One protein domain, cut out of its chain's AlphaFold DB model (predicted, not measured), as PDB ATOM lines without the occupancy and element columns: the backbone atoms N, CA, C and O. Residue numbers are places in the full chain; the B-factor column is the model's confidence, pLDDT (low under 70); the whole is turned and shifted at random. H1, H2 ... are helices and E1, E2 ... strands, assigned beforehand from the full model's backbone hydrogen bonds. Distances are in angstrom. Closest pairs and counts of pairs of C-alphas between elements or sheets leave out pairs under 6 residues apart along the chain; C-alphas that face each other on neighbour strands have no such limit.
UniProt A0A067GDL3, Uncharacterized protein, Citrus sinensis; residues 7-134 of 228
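Overview. This is residues 7 to 134 of the 228 residues of an uncharacterized protein of Citrus sinensis (UniProt A0A067GDL3). One sheet of six strands is curled into a partly closed barrel, folded so that E1, E6 and E5 face E3 and E2, with E4 as the hinge. H1 packs on E5, E4 and E2 on one face; H2 packs on the opposite face, mostly on E1. The printed part has 128 residues with two named helices and six named strands, in the order E1 E2 H1 E3 E4 E5 E6 H2; the antiparallel sheet runs E1 E6 E5 E4 E3 E2, and the class is mixed. The whole is compact, with a radius of gyration of the C-alphas of 13.9 A and spans of 40 by 32 by 26 A.

Arrangement. Edge strand E1, residues 7 to 14, neighbours E6, residues 107 to 114, with N 9 and O 111 2.9 A apart. E5, residues 95 to 100, neighbours E6 (N 108 and O 98, 2.7 A) and E4, residues 76 to 87 (N 85 and O 97, 2.8 A). E4 bends by 63 degrees at residue 81 and neighbours E3, residues 67 to 73, with N 69 and O 80 2.8 A apart. E3 to E6 form a meander, each strand the antiparallel neighbour of the one before. E3 also neighbours edge strand E2, residues 31 to 36, with N 33 and O 70 2.9 A apart. The closest C-alphas of E1 and E2, Cys 9 and Ile 31, are 4.4 A apart. H1, residues 50 to 60, is on the sheet; its closest C-alphas with E5, Gly 54 and Tyr 96, are 5.6 A apart. H2, residues 115 to 132, is on the opposite face; its closest C-alphas with E1, Cys 118 and Cys 9, are 6.7 A apart. Every O i to N i+4 pair is within hydrogen-bond range in H1, and 13 of 14 in H2.

Along the chain. E4 is 30.0 A long, H2 26.6 A, E6 21.3 A and E1 20.3 A. E1 begins at C-alpha 7 (355.854, 261.330, 394.985), and H2 ends at C-alpha 132 (350.560, 240.762, 414.420).

Size, cuts and confidence. The farthest C-alphas, Leu 92 and Arg 134, are 44.8 A apart. The printed part has no cut; the links E1 to E2 and E2 to H1 are long. The pLDDT is under 70 at residues 15 to 22, 41, 87 to 95 and 124 to 134.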
ATOM      1  N   LEU A   7     355.273 261.111 393.669       89.94
ATOM      2  CA  LEU A   7     355.854 261.330 394.985       89.94
ATOM      3  C   LEU A   7     356.896 260.246 395.254       89.94
ATOM      4  O   LEU A   7     356.750 259.105 394.812       89.94
ATOM      5  N   VAL A   8     357.926 260.594 396.020       90.12
ATOM      6  CA  VAL A   8     358.930 259.635 396.480       90.12
ATOM      7  C   VAL A   8     358.339 258.877 397.667       90.12
ATOM      8  O   VAL A   8     358.156 259.454 398.736       90.12
ATOM      9  N   CYS A   9     358.025 257.598 397.486       90.06
ATOM     10  CA  CYS A   9     357.398 256.761 398.509       90.06
ATOM     11  C   CYS A   9     358.211 255.479 398.752       90.06
ATOM     12  O   CYS A   9     358.980 255.014 397.900       90.06
ATOM     13  N   VAL A  10     358.007 254.855 399.910       88.62
ATOM     14  CA  VAL A  10     358.412 253.465 400.139       88.62
ATOM     15  C   VAL A  10     357.463 252.571 399.347       88.62
ATOM     16  O   VAL A  10     356.286 252.459 399.666       88.62
ATOM     17  N   LYS A  11     357.952 251.942 398.280       85.75
ATOM     18  CA  LYS A  11     357.132 251.090 397.410       85.75
ATOM     19  C   LYS A  11     356.937 249.696 397.997       85.75
ATOM     20  O   LYS A  11     355.869 249.112 397.871       85.75
ATOM     21  N   GLN A  12     357.992 249.149 398.588       82.56
ATOM     22  CA  GLN A  12     358.011 247.793 399.119       82.56
ATOM     23  C   GLN A  12     359.043 247.706 400.238       82.56
ATOM     24  O   GLN A  12     360.041 248.421 400.216       82.56
ATOM     25  N   VAL A  13     358.829 246.794 401.177       82.81
ATOM     26  CA  VAL A  13     359.837 246.377 402.148       82.81
ATOM     27  C   VAL A  13     360.192 244.923 401.856       82.81
ATOM     28  O   VAL A  13     359.306 244.103 401.622       82.81
ATOM     29  N   LYS A  14     361.487 244.614 401.819       78.06
ATOM     30  CA  LYS A  14     361.991 243.241 401.802       78.06
ATOM     31  C   LYS A  14     362.386 242.868 403.224       78.06
ATOM     32  O   LYS A  14     363.201 243.571 403.815       78.06
ATOM     33  N   GLN A  15     361.836 241.768 403.723       65.12
ATOM     34  CA  GLN A  15     362.310 241.090 404.925       65.12
ATOM     35  C   GLN A  15     362.218 239.578 404.690       65.12
ATOM     36  O   GLN A  15     361.260 239.099 404.083       65.12
ATOM     37  N   GLU A  16     363.245 238.843 405.110       53.12
ATOM     38  CA  GLU A  16     363.391 237.404 404.839       53.12
ATOM     39  C   GLU A  16     362.722 236.512 405.899       53.12
ATOM     40  O   GLU A  16     362.525 235.324 405.659       53.12
ATOM     41  N   ALA A  17     362.346 237.069 407.054       54.31
ATOM     42  CA  ALA A  17     361.705 236.349 408.154       54.31
ATOM     43  C   ALA A  17     360.501 237.144 408.682       54.31
ATOM     44  O   ALA A  17     360.576 238.367 408.677       54.31
ATOM     45  N   PRO A  18     359.422 236.488 409.149       53.44
ATOM     46  CA  PRO A  18     358.291 237.155 409.786       53.44
ATOM     47  C   PRO A  18     358.697 237.601 411.195       53.44
ATOM     48  O   PRO A  18     358.552 236.859 412.164       53.44
ATOM     49  N   GLU A  19     359.286 238.786 411.302       51.38
ATOM     50  CA  GLU A  19     359.626 239.413 412.580       51.38
ATOM     51  C   GLU A  19     358.735 240.647 412.791       51.38
ATOM     52  O   GLU A  19     358.334 241.293 411.824       51.38
ATOM     53  N   GLU A  20     358.384 240.956 414.043       57.50
ATOM     54  CA  GLU A  20     357.417 242.011 414.381       57.50
ATOM     55  C   GLU A  20     357.895 243.400 413.901       57.50
ATOM     56  O   GLU A  20     358.787 244.016 414.488       57.50
ATOM     57  N   TRP A  21     357.283 243.921 412.830       65.69
ATOM     58  CA  TRP A  21     357.446 245.317 412.414       65.69
ATOM     59  C   TRP A  21     356.666 246.250 413.342       65.69
ATOM     60  O   TRP A  21     355.485 246.027 413.602       65.69
ATOM     61  N   ASP A  22     357.299 247.338 413.791       66.56
ATOM     62  CA  ASP A  22     356.664 248.370 414.618       66.56
ATOM     63  C   ASP A  22     356.419 249.679 413.833       66.56
ATOM     64  O   ASP A  22     356.943 249.899 412.737       66.56
ATOM     65  N   GLU A  23     355.627 250.597 414.399       70.56
ATOM     66  CA  GLU A  23     355.307 251.880 413.748       70.56
ATOM     67  C   GLU A  23     356.528 252.794 413.527       70.56
ATOM     68  O   GLU A  23     356.422 253.767 412.773       70.56
ATOM     69  N   SER A  24     357.671 252.493 414.160       76.44
ATOM     70  CA  SER A  24     358.925 253.245 414.051       76.44
ATOM     71  C   SER A  24     359.821 252.785 412.895       76.44
ATOM     72  O   SER A  24     360.877 253.385 412.665       76.44
ATOM     73  N   MET A  25     359.398 251.765 412.142       83.62
ATOM     74  CA  MET A  25     360.068 251.294 410.930       83.62
ATOM     75  C   MET A  25     359.423 251.872 409.652       83.62
ATOM     76  O   MET A  25     358.246 252.251 409.660       83.62
ATOM     77  N   PRO A  26     360.173 251.960 408.533       86.81
ATOM     78  CA  PRO A  26     359.614 252.349 407.237       86.81
ATOM     79  C   PRO A  26     358.586 251.330 406.743       86.81
ATOM     80  O   PRO A  26     358.894 250.142 406.683       86.81
ATOM     81  N   LEU A  27     357.404 251.786 406.338       86.31
ATOM     82  CA  LEU A  27     356.323 250.924 405.852       86.31
ATOM     83  C   LEU A  27     355.995 251.206 404.381       86.31
ATOM     84  O   LEU A  27     356.167 252.340 403.923       86.31
ATOM     85  N   PRO A  28     355.491 250.211 403.625       86.12
ATOM     86  CA  PRO A  28     354.989 250.456 402.280       86.12
ATOM     87  C   PRO A  28     353.913 251.554 402.264       86.12
ATOM     88  O   PRO A  28     352.988 251.576 403.074       86.12
ATOM     89  N   GLY A  29     354.053 252.481 401.323       86.38
ATOM     90  CA  GLY A  29     353.201 253.655 401.179       86.38
ATOM     91  C   GLY A  29     353.670 254.892 401.951       86.38
ATOM     92  O   GLY A  29     353.123 255.965 401.711       86.38
ATOM     93  N   ASP A  30     354.686 254.812 402.820       89.06
ATOM     94  CA  ASP A  30     355.239 256.003 403.482       89.06
ATOM     95  C   ASP A  30     355.754 257.012 402.441       89.06
ATOM     96  O   ASP A  30     356.626 256.691 401.629       89.06
ATOM     97  N   ILE A  31     355.221 258.237 402.470       92.44
ATOM     98  CA  ILE A  31     355.625 259.320 401.564       92.44
ATOM     99  C   ILE A  31     356.829 260.026 402.180       92.44
ATOM    100  O   ILE A  31     356.734 260.552 403.284       92.44
ATOM    101  N   ILE A  32     357.956 260.076 401.477       92.38
ATOM    102  CA  ILE A  32     359.183 260.697 401.975       92.38
ATOM    103  C   ILE A  32     359.130 262.200 401.710       92.38
ATOM    104  O   ILE A  32     359.157 262.641 400.564       92.38
ATOM    105  N   GLU A  33     359.084 262.989 402.781       91.06
ATOM    106  CA  GLU A  33     359.056 264.449 402.699       91.06
ATOM    107  C   GLU A  33     360.424 265.083 402.907       91.06
ATOM    108  O   GLU A  33     360.677 266.170 402.387       91.06
ATOM    109  N   GLY A  34     361.300 264.441 403.684       89.69
ATOM    110  CA  GLY A  34     362.608 265.010 403.964       89.69
ATOM    111  C   GLY A  34     363.580 264.091 404.684       89.69
ATOM    112  O   GLY A  34     363.223 263.015 405.169       89.69
ATOM    113  N   LEU A  35     364.826 264.549 404.742       89.19
ATOM    114  CA  LEU A  35     365.975 263.825 405.277       89.19
ATOM    115  C   LEU A  35     366.803 264.748 406.170       89.19
ATOM    116  O   LEU A  35     367.013 265.906 405.815       89.19
ATOM    117  N   ALA A  36     367.294 264.232 407.292       87.69
ATOM    118  CA  ALA A  36     368.184 264.959 408.187       87.69
ATOM    119  C   ALA A  36     369.234 264.032 408.804       87.69
ATOM    120  O   ALA A  36     369.007 262.833 408.981       87.69
ATOM    121  N   GLU A  37     370.377 264.608 409.170       84.00
ATOM    122  CA  GLU A  37     371.402 263.934 409.973       84.00
ATOM    123  C   GLU A  37     370.942 263.812 411.431       84.00
ATOM    124  O   GLU A  37     370.978 262.729 412.013       84.00
ATOM    125  N   ASN A  38     370.400 264.906 411.976       78.81
ATOM    126  CA  ASN A  38     369.862 264.989 413.331       78.81
ATOM    127  C   ASN A  38     368.328 265.022 413.331       78.81
ATOM    128  O   ASN A  38     367.687 265.390 412.350       78.81
ATOM    129  N   GLY A  39     367.722 264.625 414.452       73.12
ATOM    130  CA  GLY A  39     366.265 264.529 414.598       73.12
ATOM    131  C   GLY A  39     365.541 265.875 414.741       73.12
ATOM    132  O   GLY A  39     364.320 265.884 414.934       73.12
ATOM    133  N   ASP A  40     366.258 266.994 414.658       80.12
ATOM    134  CA  ASP A  40     365.730 268.337 414.888       80.12
ATOM    135  C   ASP A  40     364.821 268.784 413.741       80.12
ATOM    136  O   ASP A  40     365.016 268.443 412.578       80.12
ATOM    137  N   HIS A  41     363.758 269.527 414.055       67.56
ATOM    138  CA  HIS A  41     362.737 269.879 413.060       67.56
ATOM    139  C   HIS A  41     363.257 270.787 411.936       67.56
ATOM    140  O   HIS A  41     362.739 270.710 410.821       67.56
ATOM    141  N   GLU A  42     364.271 271.605 412.216       73.81
ATOM    142  CA  GLU A  42     364.835 272.580 411.278       73.81
ATOM    143  C   GLU A  42     365.915 271.986 410.362       73.81
ATOM    144  O   GLU A  42     366.222 272.564 409.324       73.81
ATOM    145  N   SER A  43     366.457 270.804 410.683       79.12
ATOM    146  CA  SER A  43     367.536 270.173 409.907       79.12
ATOM    147  C   SER A  43     367.058 269.326 408.724       79.12
ATOM    148  O   SER A  43     367.879 268.742 408.019       79.12
ATOM    149  N   PHE A  44     365.743 269.221 408.493       84.69
ATOM    150  CA  PHE A  44     365.197 268.397 407.414       84.69
ATOM    151  C   PHE A  44     365.263 269.099 406.059       84.69
ATOM    152  O   PHE A  44     364.554 270.072 405.805       84.69
ATOM    153  N   VAL A  45     366.044 268.522 405.149       86.56
ATOM    154  CA  VAL A  45     366.060 268.896 403.734       86.56
ATOM    155  C   VAL A  45     364.848 268.272 403.051       86.56
ATOM    156  O   VAL A  45     364.636 267.063 403.147       86.56
ATOM    157  N   GLN A  46     364.041 269.094 402.377       87.56
ATOM    158  CA  GLN A  46     362.849 268.629 401.673       87.56
ATOM    159  C   GLN A  46     363.235 267.801 400.443       87.56
ATOM    160  O   GLN A  46     364.086 268.218 399.667       87.56
ATOM    161  N   ILE A  47     362.566 266.670 400.236       86.94
ATOM    162  CA  ILE A  47     362.799 265.792 399.086       86.94
ATOM    163  C   ILE A  47     361.632 265.910 398.117       86.94
ATOM    164  O   ILE A  47     360.474 265.732 398.497       86.94
ATOM    165  N   LYS A  48     361.938 266.179 396.845       82.94
ATOM    166  CA  LYS A  48     360.930 266.225 395.774       82.94
ATOM    167  C   LYS A  48     361.133 265.144 394.721       82.94
ATOM    168  O   LYS A  48     360.178 264.802 394.029       82.94
ATOM    169  N   ALA A  49     362.348 264.611 394.604       84.69
ATOM    170  CA  ALA A  49     362.695 263.609 393.607       84.69
ATOM    171  C   ALA A  49     363.541 262.473 394.192       84.69
ATOM    172  O   ALA A  49     364.344 262.653 395.109       84.69
ATOM    173  N   LYS A  50     363.407 261.281 393.610       83.88
ATOM    174  CA  LYS A  50     364.167 260.098 394.022       83.88
ATOM    175  C   LYS A  50     365.681 260.261 393.839       83.88
ATOM    176  O   LYS A  50     366.457 259.761 394.653       83.88
ATOM    177  N   SER A  51     366.109 260.950 392.781       82.50
ATOM    178  CA  SER A  51     367.524 261.237 392.511       82.50
ATOM    179  C   SER A  51     368.147 262.117 393.597       82.50
ATOM    180  O   SER A  51     369.251 261.831 394.057       82.50
ATOM    181  N   GLU A  52     367.414 263.134 394.053       85.06
ATOM    182  CA  GLU A  52     367.798 264.024 395.154       85.06
ATOM    183  C   GLU A  52     367.994 263.241 396.456       85.06
ATOM    184  O   GLU A  52     369.052 263.336 397.079       85.06
ATOM    185  N   LEU A  53     367.033 262.379 396.808       85.50
ATOM    186  CA  LEU A  53     367.161 261.486 397.961       85.50
ATOM    187  C   LEU A  53     368.405 260.590 397.849       85.50
ATOM    188  O   LEU A  53     369.153 260.461 398.814       85.50
ATOM    189  N   GLY A  54     368.659 259.993 396.681       83.88
ATOM    190  CA  GLY A  54     369.829 259.138 396.465       83.88
ATOM    191  C   GLY A  54     371.163 259.867 396.664       83.88
ATOM    192  O   GLY A  54     372.066 259.325 397.302       83.88
ATOM    193  N   MET A  55     371.281 261.103 396.170       83.25
ATOM    194  CA  MET A  55     372.478 261.929 396.369       83.25
ATOM    195  C   MET A  55     372.686 262.285 397.844       83.25
ATOM    196  O   MET A  55     373.800 262.157 398.354       83.25
ATOM    197  N   LEU A  56     371.618 262.693 398.538       84.50
ATOM    198  CA  LEU A  56     371.683 263.058 399.953       84.50
ATOM    199  C   LEU A  56     372.030 261.856 400.836       84.50
ATOM    200  O   LEU A  56     372.912 261.964 401.684       84.50
ATOM    201  N   LEU A  57     371.417 260.692 400.587       84.69
ATOM    202  CA  LEU A  57     371.774 259.444 401.264       84.69
ATOM    203  C   LEU A  57     373.254 259.109 401.054       84.69
ATOM    204  O   LEU A  57     373.943 258.763 402.008       84.69
ATOM    205  N   GLY A  58     373.767 259.251 399.830       80.62
ATOM    206  CA  GLY A  58     375.174 258.990 399.527       80.62
ATOM    207  C   GLY A  58     376.157 259.938 400.216       80.62
ATOM    208  O   GLY A  58     377.260 259.511 400.552       80.62
ATOM    209  N   LYS A  59     375.765 261.195 400.449       82.12
ATOM    210  CA  LYS A  59     376.579 262.190 401.158       82.12
ATOM    211  C   LYS A  59     376.557 261.964 402.673       82.12
ATOM    212  O   LYS A  59     377.612 261.849 403.285       82.12
ATOM    213  N   ILE A  60     375.361 261.846 403.252       80.75
ATOM    214  CA  ILE A  60     375.159 261.727 404.704       80.75
ATOM    215  C   ILE A  60     375.666 260.383 405.233       80.75
ATOM    216  O   ILE A  60     376.266 260.321 406.302       80.75
ATOM    217  N   SER A  61     375.494 259.300 404.469       78.88
ATOM    218  CA  SER A  61     375.936 257.961 404.891       78.88
ATOM    219  C   SER A  61     377.448 257.802 405.031       78.88
ATOM    220  O   SER A  61     377.898 256.857 405.670       78.88
ATOM    221  N   GLN A  62     378.238 258.711 404.454       76.94
ATOM    222  CA  GLN A  62     379.689 258.743 404.662       76.94
ATOM    223  C   GLN A  62     380.071 259.385 405.999       76.94
ATOM    224  O   GLN A  62     381.188 259.187 406.466       76.94
ATOM    225  N   GLN A  63     379.168 260.170 406.589       77.00
ATOM    226  CA  GLN A  63     379.425 260.984 407.775       77.00
ATOM    227  C   GLN A  63     378.756 260.409 409.024       77.00
ATOM    228  O   GLN A  63     379.321 260.500 410.111       77.00
ATOM    229  N   VAL A  64     377.572 259.803 408.879       77.81
ATOM    230  CA  VAL A  64     376.754 259.333 410.003       77.81
ATOM    231  C   VAL A  64     376.225 257.923 409.739       77.81
ATOM    232  O   VAL A  64     375.763 257.608 408.644       77.81
ATOM    233  N   GLU A  65     376.260 257.070 410.766       77.62
ATOM    234  CA  GLU A  65     375.820 255.672 410.677       77.62
ATOM    235  C   GLU A  65     374.291 255.526 410.565       77.62
ATOM    236  O   GLU A  65     373.792 254.634 409.875       77.62
ATOM    237  N   ALA A  66     373.538 256.413 411.222       83.50
ATOM    238  CA  ALA A  66     372.081 256.445 411.208       83.50
ATOM    239  C   ALA A  66     371.576 257.869 410.974       83.50
ATOM    240  O   ALA A  66     372.141 258.827 411.488       83.50
ATOM    241  N   LEU A  67     370.481 257.986 410.235       89.88
ATOM    242  CA  LEU A  67     369.898 259.245 409.796       89.88
ATOM    243  C   LEU A  67     368.388 259.262 410.052       89.88
ATOM    244  O   LEU A  67     367.771 258.222 410.313       89.88
ATOM    245  N   TRP A  68     367.793 260.446 409.974       89.56
ATOM    246  CA  TRP A  68     366.372 260.657 410.215       89.56
ATOM    247  C   TRP A  68     365.620 260.912 408.914       89.56
ATOM    248  O   TRP A  68     365.957 261.800 408.131       89.56
ATOM    249  N   LEU A  69     364.562 260.137 408.705       91.12
ATOM    250  CA  LEU A  69     363.646 260.273 407.584       91.12
ATOM    251  C   LEU A  69     362.336 260.882 408.085       91.12
ATOM    252  O   LEU A  69     361.718 260.354 409.009       91.12
ATOM    253  N   ARG A  70     361.898 261.978 407.470       91.88
ATOM    254  CA  ARG A  70     360.571 262.552 407.697       91.88
ATOM    255  C   ARG A  70     359.623 261.961 406.669       91.88
ATOM    256  O   ARG A  70     359.772 262.218 405.473       91.88
ATOM    257  N   VAL A  71     358.660 261.182 407.143       92.38
ATOM    258  CA  VAL A  71     357.658 260.538 406.294       92.38
ATOM    259  C   VAL A  71     356.256 260.998 406.650       92.38
ATOM    260  O   VAL A  71     355.960 261.276 407.812       92.38
ATOM    261  N   ARG A  72     355.379 261.049 405.654       90.62
ATOM    262  CA  ARG A  72     353.945 261.251 405.831       90.62
ATOM    263  C   ARG A  72     353.226 259.913 405.687       90.62
ATOM    264  O   ARG A  72     353.346 259.249 404.656       90.62
ATOM    265  N   ARG A  73     352.467 259.559 406.724       85.50
ATOM    266  CA  ARG A  73     351.623 258.364 406.825       85.50
ATOM    267  C   ARG A  73     350.209 258.819 407.189       85.50
ATOM    268  O   ARG A  73     349.971 259.280 408.306       85.50
ATOM    269  N   GLY A  74     349.284 258.748 406.234       82.56
ATOM    270  CA  GLY A  74     347.997 259.440 406.306       82.56
ATOM    271  C   GLY A  74     348.195 260.942 406.526       82.56
ATOM    272  O   GLY A  74     348.993 261.576 405.837       82.56
ATOM    273  N   ASP A  75     347.535 261.482 407.549       82.19
ATOM    274  CA  ASP A  75     347.653 262.895 407.938       82.19
ATOM    275  C   ASP A  75     348.774 263.160 408.952       82.19
ATOM    276  O   ASP A  75     348.998 264.299 409.365       82.19
ATOM    277  N   ARG A  76     349.492 262.115 409.388       82.38
ATOM    278  CA  ARG A  76     350.573 262.249 410.367       82.38
ATOM    279  C   ARG A  76     351.928 262.317 409.690       82.38
ATOM    280  O   ARG A  76     352.218 261.594 408.740       82.38
ATOM    281  N   ILE A  77     352.788 263.153 410.256       88.25
ATOM    282  CA  ILE A  77     354.199 263.236 409.896       88.25
ATOM    283  C   ILE A  77     354.994 262.532 410.990       88.25
ATOM    284  O   ILE A  77     354.916 262.906 412.160       88.25
ATOM    285  N   ILE A  78     355.747 261.508 410.605       88.69
ATOM    286  CA  ILE A  78     356.509 260.640 411.499       88.69
ATOM    287  C   ILE A  78     357.995 260.785 411.168       88.69
ATOM    288  O   ILE A  78     358.382 260.939 410.008       88.69
ATOM    289  N   LYS A  79     358.838 260.743 412.201       90.81
ATOM    290  CA  LYS A  79     360.296 260.710 412.061       90.81
ATOM    291  C   LYS A  79     360.781 259.284 412.289       90.81
ATOM    292  O   LYS A  79     360.589 258.740 413.372       90.81
ATOM    293  N   LEU A  80     361.410 258.696 411.280       89.88
ATOM    294  CA  LEU A  80     361.924 257.333 411.328       89.88
ATOM    295  C   LEU A  80     363.445 257.355 411.364       89.88
ATOM    296  O   LEU A  80     364.080 258.077 410.593       89.88
ATOM    297  N   ARG A  81     364.032 256.536 412.236       88.25
ATOM    298  CA  ARG A  81     365.481 256.354 412.283       88.25
ATOM    299  C   ARG A  81     365.872 255.223 411.344       88.25
ATOM    300  O   ARG A  81     365.426 254.085 411.501       88.25
ATOM    301  N   VAL A  82     366.712 255.533 410.370       88.88
ATOM    302  CA  VAL A  82     367.082 254.610 409.297       88.88
ATOM    303  C   VAL A  82     368.580 254.662 409.022       88.88
ATOM    304  O   VAL A  82     369.282 255.547 409.499       88.88
ATOM    305  N   ARG A  83     369.090 253.701 408.261       87.12
ATOM    306  CA  ARG A  83     370.485 253.663 407.808       87.12
ATOM    307  C   ARG A  83     370.484 253.542 406.285       87.12
ATOM    308  O   ARG A  83     369.646 252.838 405.723       87.12
ATOM    309  N   ALA A  84     371.381 254.240 405.602       84.25
ATOM    310  CA  ALA A  84     371.490 254.122 404.151       84.25
ATOM    311  C   ALA A  84     372.340 252.902 403.785       84.25
ATOM    312  O   ALA A  84     373.371 252.649 404.405       84.25
ATOM    313  N   VAL A  85     371.937 252.174 402.749       79.50
ATOM    314  CA  VAL A  85     372.685 251.033 402.215       79.50
ATOM    315  C   VAL A  85     372.949 251.271 400.739       79.50
ATOM    316  O   VAL A  85     372.019 251.450 399.950       79.50
ATOM    317  N   ALA A  86     374.223 251.279 400.357       74.50
ATOM    318  CA  ALA A  86     374.616 251.324 398.957       74.50
ATOM    319  C   ALA A  86     374.457 249.929 398.332       74.50
ATOM    320  O   ALA A  86     375.153 248.986 398.702       74.50
ATOM    321  N   GLU A  87     373.563 249.807 397.357       68.44
ATOM    322  CA  GLU A  87     373.407 248.616 396.529       68.44
ATOM    323  C   GLU A  87     374.512 248.640 395.456       68.44
ATOM    324  O   GLU A  87     374.595 249.564 394.635       68.44
ATOM    325  N   ARG A  88     375.418 247.654 395.488       58.28
ATOM    326  CA  ARG A  88     376.457 247.489 394.460       58.28
ATOM    327  C   ARG A  88     375.827 246.870 393.215       58.28
ATOM    328  O   ARG A  88     375.790 245.653 393.086       58.28
ATOM    329  N   ASN A  89     375.359 247.702 392.292       52.75
ATOM    330  CA  ASN A  89     375.023 247.247 390.946       52.75
ATOM    331  C   ASN A  89     376.269 247.279 390.052       52.75
ATOM    332  O   ASN A  89     377.077 248.203 390.123       52.75
ATOM    333  N   SER A  90     376.395 246.280 389.180       53.72
ATOM    334  CA  SER A  90     377.485 246.094 388.209       53.72
ATOM    335  C   SER A  90     377.604 247.207 387.152       53.72
ATOM    336  O   SER A  90     378.560 247.225 386.384       53.72
ATOM    337  N   MET A  91     376.669 248.160 387.129       51.31
ATOM    338  CA  MET A  91     376.533 249.222 386.126       51.31
ATOM    339  C   MET A  91     376.750 250.616 386.739       51.31
ATOM    340  O   MET A  91     375.794 251.373 386.804       51.31
ATOM    341  N   LEU A  92     377.960 250.950 387.222       53.69
ATOM    342  CA  LEU A  92     378.498 252.309 387.527       53.69
ATOM    343  C   LEU A  92     377.653 253.334 388.342       53.69
ATOM    344  O   LEU A  92     378.173 254.383 388.716       53.69
ATOM    345  N   GLN A  93     376.398 253.055 388.689       53.78
ATOM    346  CA  GLN A  93     375.490 253.908 389.444       53.78
ATOM    347  C   GLN A  93     375.240 253.262 390.806       53.78
ATOM    348  O   GLN A  93     374.581 252.227 390.920       53.78
ATOM    349  N   LYS A  94     375.778 253.888 391.859       60.16
ATOM    350  CA  LYS A  94     375.479 253.513 393.244       60.16
ATOM    351  C   LYS A  94     374.015 253.838 393.519       60.16
ATOM    352  O   LYS A  94     373.642 255.007 393.604       60.16
ATOM    353  N   LYS A  95     373.185 252.808 393.644       68.94
ATOM    354  CA  LYS A  95     371.784 252.959 394.031       68.94
ATOM    355  C   LYS A  95     371.700 252.846 395.546       68.94
ATOM    356  O   LYS A  95     372.184 251.877 396.115       68.94
ATOM    357  N   TYR A  96     371.116 253.840 396.204       72.69
ATOM    358  CA  TYR A  96     370.952 253.821 397.655       72.69
ATOM    359  C   TYR A  96     369.562 253.303 398.019       72.69
ATOM    360  O   TYR A  96     368.557 253.694 397.422       72.69
ATOM    361  N   THR A  97     369.524 252.402 398.991       80.56
ATOM    362  CA  THR A  97     368.311 251.903 399.645       80.56
ATOM    363  C   THR A  97     368.363 252.266 401.124       80.56
ATOM    364  O   THR A  97     369.395 252.715 401.629       80.56
ATOM    365  N   ILE A  98     367.234 252.139 401.811       85.94
ATOM    366  CA  ILE A  98     367.108 252.534 403.212       85.94
ATOM    367  C   ILE A  98     366.805 251.280 404.024       85.94
ATOM    368  O   ILE A  98     365.901 250.535 403.668       85.94
ATOM    369  N   ARG A  99     367.530 251.050 405.118       86.50
ATOM    370  CA  ARG A  99     367.232 249.987 406.091       86.50
ATOM    371  C   ARG A  99     366.767 250.577 407.417       86.50
ATOM    372  O   ARG A  99     367.159 251.698 407.757       86.50
ATOM    373  N   ALA A 100     365.971 249.846 408.188       82.25
ATOM    374  CA  ALA A 100     365.616 250.284 409.535       82.25
ATOM    375  C   ALA A 100     366.865 250.360 410.440       82.25
ATOM    376  O   ALA A 100     367.831 249.604 410.303       82.25
ATOM    377  N   ALA A 101     366.876 251.304 411.387       80.69
ATOM    378  CA  ALA A 101     367.966 251.381 412.363       80.69
ATOM    379  C   ALA A 101     367.929 250.235 413.387       80.69
ATOM    380  O   ALA A 101     368.979 249.840 413.879       80.69
ATOM    381  N   LYS A 102     366.733 249.713 413.690       76.44
ATOM    382  CA  LYS A 102     366.518 248.637 414.669       76.44
ATOM    383  C   LYS A 102     366.712 247.229 414.097       76.44
ATOM    384  O   LYS A 102     367.118 246.350 414.840       76.44
ATOM    385  N   ASP A 103     366.434 247.033 412.808       73.12
ATOM    386  CA  ASP A 103     366.554 245.734 412.139       73.12
ATOM    387  C   ASP A 103     367.300 245.888 410.808       73.12
ATOM    388  O   ASP A 103     366.894 246.638 409.918       73.12
ATOM    389  N   ASP A 104     368.422 245.182 410.695       76.25
ATOM    390  CA  ASP A 104     369.265 245.143 409.502       76.25
ATOM    391  C   ASP A 104     368.621 244.390 408.332       76.25
ATOM    392  O   ASP A 104     368.996 244.623 407.181       76.25
ATOM    393  N   ARG A 105     367.637 243.524 408.609       77.31
ATOM    394  CA  ARG A 105     366.910 242.737 407.604       77.31
ATOM    395  C   ARG A 105     365.745 243.500 406.980       77.31
ATOM    396  O   ARG A 105     365.247 243.085 405.939       77.31
ATOM    397  N   HIS A 106     365.328 244.616 407.579       80.25
ATOM    398  CA  HIS A 106     364.205 245.431 407.116       80.25
ATOM    399  C   HIS A 106     364.656 246.463 406.081       80.25
ATOM    400  O   HIS A 106     365.041 247.589 406.422       80.25
ATOM    401  N   VAL A 107     364.620 246.084 404.801       84.38
ATOM    402  CA  VAL A 107     365.103 246.924 403.694       84.38
ATOM    403  C   VAL A 107     363.936 247.548 402.930       84.38
ATOM    404  O   VAL A 107     363.175 246.868 402.244       84.38
ATOM    405  N   ALA A 108     363.828 248.872 402.996       87.25
ATOM    406  CA  ALA A 108     362.846 249.675 402.286       87.25
ATOM    407  C   ALA A 108     363.314 250.022 400.863       87.25
ATOM    408  O   ALA A 108     364.373 250.620 400.632       87.25
ATOM    409  N   ILE A 109     362.472 249.685 399.890       85.19
ATOM    410  CA  ILE A 109     362.655 249.971 398.469       85.19
ATOM    411  C   ILE A 109     361.906 251.250 398.123       85.19
ATOM    412  O   ILE A 109     360.679 251.310 398.202       85.19
ATOM    413  N   ILE A 110     362.649 252.256 397.669       88.62
ATOM    414  CA  ILE A 110     362.088 253.553 397.293       88.62
ATOM    415  C   ILE A 110     361.653 253.561 395.825       88.62
ATOM    416  O   ILE A 110     362.397 253.137 394.927       88.62
ATOM    417  N   GLY A 111     360.457 254.085 395.573       85.75
ATOM    418  CA  GLY A 111     359.872 254.231 394.245       85.75
ATOM    419  C   GLY A 111     359.099 255.534 394.089       85.75
ATOM    420  O   GLY A 111     358.736 256.178 395.069       85.75
ATOM    421  N   ASP A 112     358.858 255.902 392.836       90.25
ATOM    422  CA  ASP A 112     357.976 257.005 392.482       90.25
ATOM    423  C   ASP A 112     356.560 256.445 392.323       90.25
ATOM    424  O   ASP A 112     356.345 255.509 391.549       90.25
ATOM    425  N   LEU A 113     355.617 256.972 393.097       86.50
ATOM    426  CA  LEU A 113     354.226 256.519 393.144       86.50
ATOM    427  C   LEU A 113     353.277 257.719 393.130       86.50
ATOM    428  O   LEU A 113     353.667 258.838 393.470       86.50
ATOM    429  N   THR A 114     352.028 257.508 392.727       88.19
ATOM    430  CA  THR A 114     350.982 258.534 392.853       88.19
ATOM    431  C   THR A 114     350.483 258.619 394.297       88.19
ATOM    432  O   THR A 114     350.654 257.688 395.084       88.19
ATOM    433  N   PHE A 115     349.831 259.726 394.661       85.69
ATOM    434  CA  PHE A 115     349.233 259.870 395.994       85.69
ATOM    435  C   PHE A 115     348.205 258.764 396.303       85.69
ATOM    436  O   PHE A 115     348.191 258.228 397.411       85.69
ATOM    437  N   GLU A 116     347.395 258.381 395.313       82.19
ATOM    438  CA  GLU A 116     346.423 257.285 395.419       82.19
ATOM    439  C   GLU A 116     347.118 255.949 395.711       82.19
ATOM    440  O   GLU A 116     346.755 255.264 396.661       82.19
ATOM    441  N   GLN A 117     348.192 255.632 394.979       80.81
ATOM    442  CA  GLN A 117     348.980 254.416 395.206       80.81
ATOM    443  C   GLN A 117     349.649 254.398 396.585       80.81
ATOM    444  O   GLN A 117     349.679 253.357 397.238       80.81
ATOM    445  N   CYS A 118     350.189 255.533 397.056       83.75
ATOM    446  CA  CYS A 118     350.768 255.591 398.400       83.75
ATOM    447  C   CYS A 118     349.669 255.408 399.467       83.75
ATOM    448  O   CYS A 118     349.902 254.714 400.451       83.75
ATOM    449  N   THR A 119     348.458 255.933 399.243       77.88
ATOM    450  CA  THR A 119     347.310 255.754 400.153       77.88
ATOM    451  C   THR A 119     346.859 254.293 400.224       77.88
ATOM    452  O   THR A 119     346.694 253.757 401.319       77.88
ATOM    453  N   GLU A 120     346.732 253.619 399.080       76.31
ATOM    454  CA  GLU A 120     346.373 252.198 399.014       76.31
ATOM    455  C   GLU A 120     347.410 251.326 399.742       76.31
ATOM    456  O   GLU A 120     347.064 250.496 400.587       76.31
ATOM    457  N   LEU A 121     348.702 251.566 399.494       77.94
ATOM    458  CA  LEU A 121     349.784 250.855 400.178       77.94
ATOM    459  C   LEU A 121     349.808 251.124 401.687       77.94
ATOM    460  O   LEU A 121     350.079 250.200 402.456       77.94
ATOM    461  N   GLN A 122     349.505 252.348 402.129       81.31
ATOM    462  CA  GLN A 122     349.382 252.666 403.554       81.31
ATOM    463  C   GLN A 122     348.211 251.915 404.191       81.31
ATOM    464  O   GLN A 122     348.344 251.408 405.306       81.31
ATOM    465  N   GLU A 123     347.078 251.802 403.495       70.88
ATOM    466  CA  GLU A 123     345.925 251.053 403.992       70.88
ATOM    467  C   GLU A 123     346.244 249.559 404.134       70.88
ATOM    468  O   GLU A 123     345.938 248.956 405.167       70.88
ATOM    469  N   MET A 124     346.907 248.972 403.136       67.12
ATOM    470  CA  MET A 124     347.343 247.574 403.164       67.12
ATOM    471  C   MET A 124     348.391 247.327 404.253       67.12
ATOM    472  O   MET A 124     348.275 246.367 405.014       67.12
ATOM    473  N   SER A 125     349.366 248.224 404.401       68.12
ATOM    474  CA  SER A 125     350.391 248.124 405.448       68.12
ATOM    475  C   SER A 125     349.795 248.254 406.844       68.12
ATOM    476  O   SER A 125     350.189 247.521 407.744       68.12
ATOM    477  N   ARG A 126     348.791 249.121 407.029       63.88
ATOM    478  CA  ARG A 126     348.052 249.231 408.294       63.88
ATOM    479  C   ARG A 126     347.296 247.944 408.622       63.88
ATOM    480  O   ARG A 126     347.259 247.559 409.785       63.88
ATOM    481  N   LYS A 127     346.710 247.278 407.620       56.03
ATOM    482  CA  LYS A 127     346.055 245.973 407.804       56.03
ATOM    483  C   LYS A 127     347.067 244.919 408.257       56.03
ATOM    484  O   LYS A 127     346.775 244.214 409.206       56.03
ATOM    485  N   VAL A 128     348.258 244.862 407.657       53.81
ATOM    486  CA  VAL A 128     349.298 243.873 408.008       53.81
ATOM    487  C   VAL A 128     349.956 244.157 409.367       53.81
ATOM    488  O   VAL A 128     350.055 243.256 410.189       53.81
ATOM    489  N   VAL A 129     350.337 245.404 409.667       47.59
ATOM    490  CA  VAL A 129     350.960 245.770 410.961       47.59
ATOM    491  C   VAL A 129     349.997 245.569 412.140       47.59
ATOM    492  O   VAL A 129     350.414 245.177 413.229       47.59
ATOM    493  N   ASN A 130     348.693 245.771 411.930       45.31
ATOM    494  CA  ASN A 130     347.685 245.522 412.964       45.31
ATOM    495  C   ASN A 130     347.307 244.041 413.126       45.31
ATOM    496  O   ASN A 130     346.607 243.727 414.089       45.31
ATOM    497  N   VAL A 131     347.733 243.149 412.224       46.16
ATOM    498  CA  VAL A 131     347.448 241.707 412.328       46.16
ATOM    499  C   VAL A 131     348.345 241.030 413.370       46.16
ATOM    500  O   VAL A 131     347.845 240.168 414.086       46.16
ATOM    501  N   ASP A 132     349.595 241.481 413.561       43.28
ATOM    502  CA  ASP A 132     350.560 240.762 414.420       43.28
ATOM    503  C   ASP A 132     351.025 241.505 415.692       43.28
ATOM    504  O   ASP A 132     351.425 240.861 416.657       43.28
ATOM    505  N   GLY A 133     350.886 242.835 415.805       38.03
ATOM    506  CA  GLY A 133     351.316 243.584 417.011       38.03
ATOM    507  C   GLY A 133     350.382 243.481 418.232       38.03
ATOM    508  O   GLY A 133     350.664 244.011 419.310       38.03
ATOM    509  N   ARG A 134     349.237 242.817 418.071       42.28
ATOM    510  CA  ARG A 134     348.324 242.422 419.146       42.28
ATOM    511  C   ARG A 134     347.745 241.068 418.792       42.28
ATOM    512  O   ARG A 134     346.566 240.941 418.471       42.28
TER     513      ARG A 134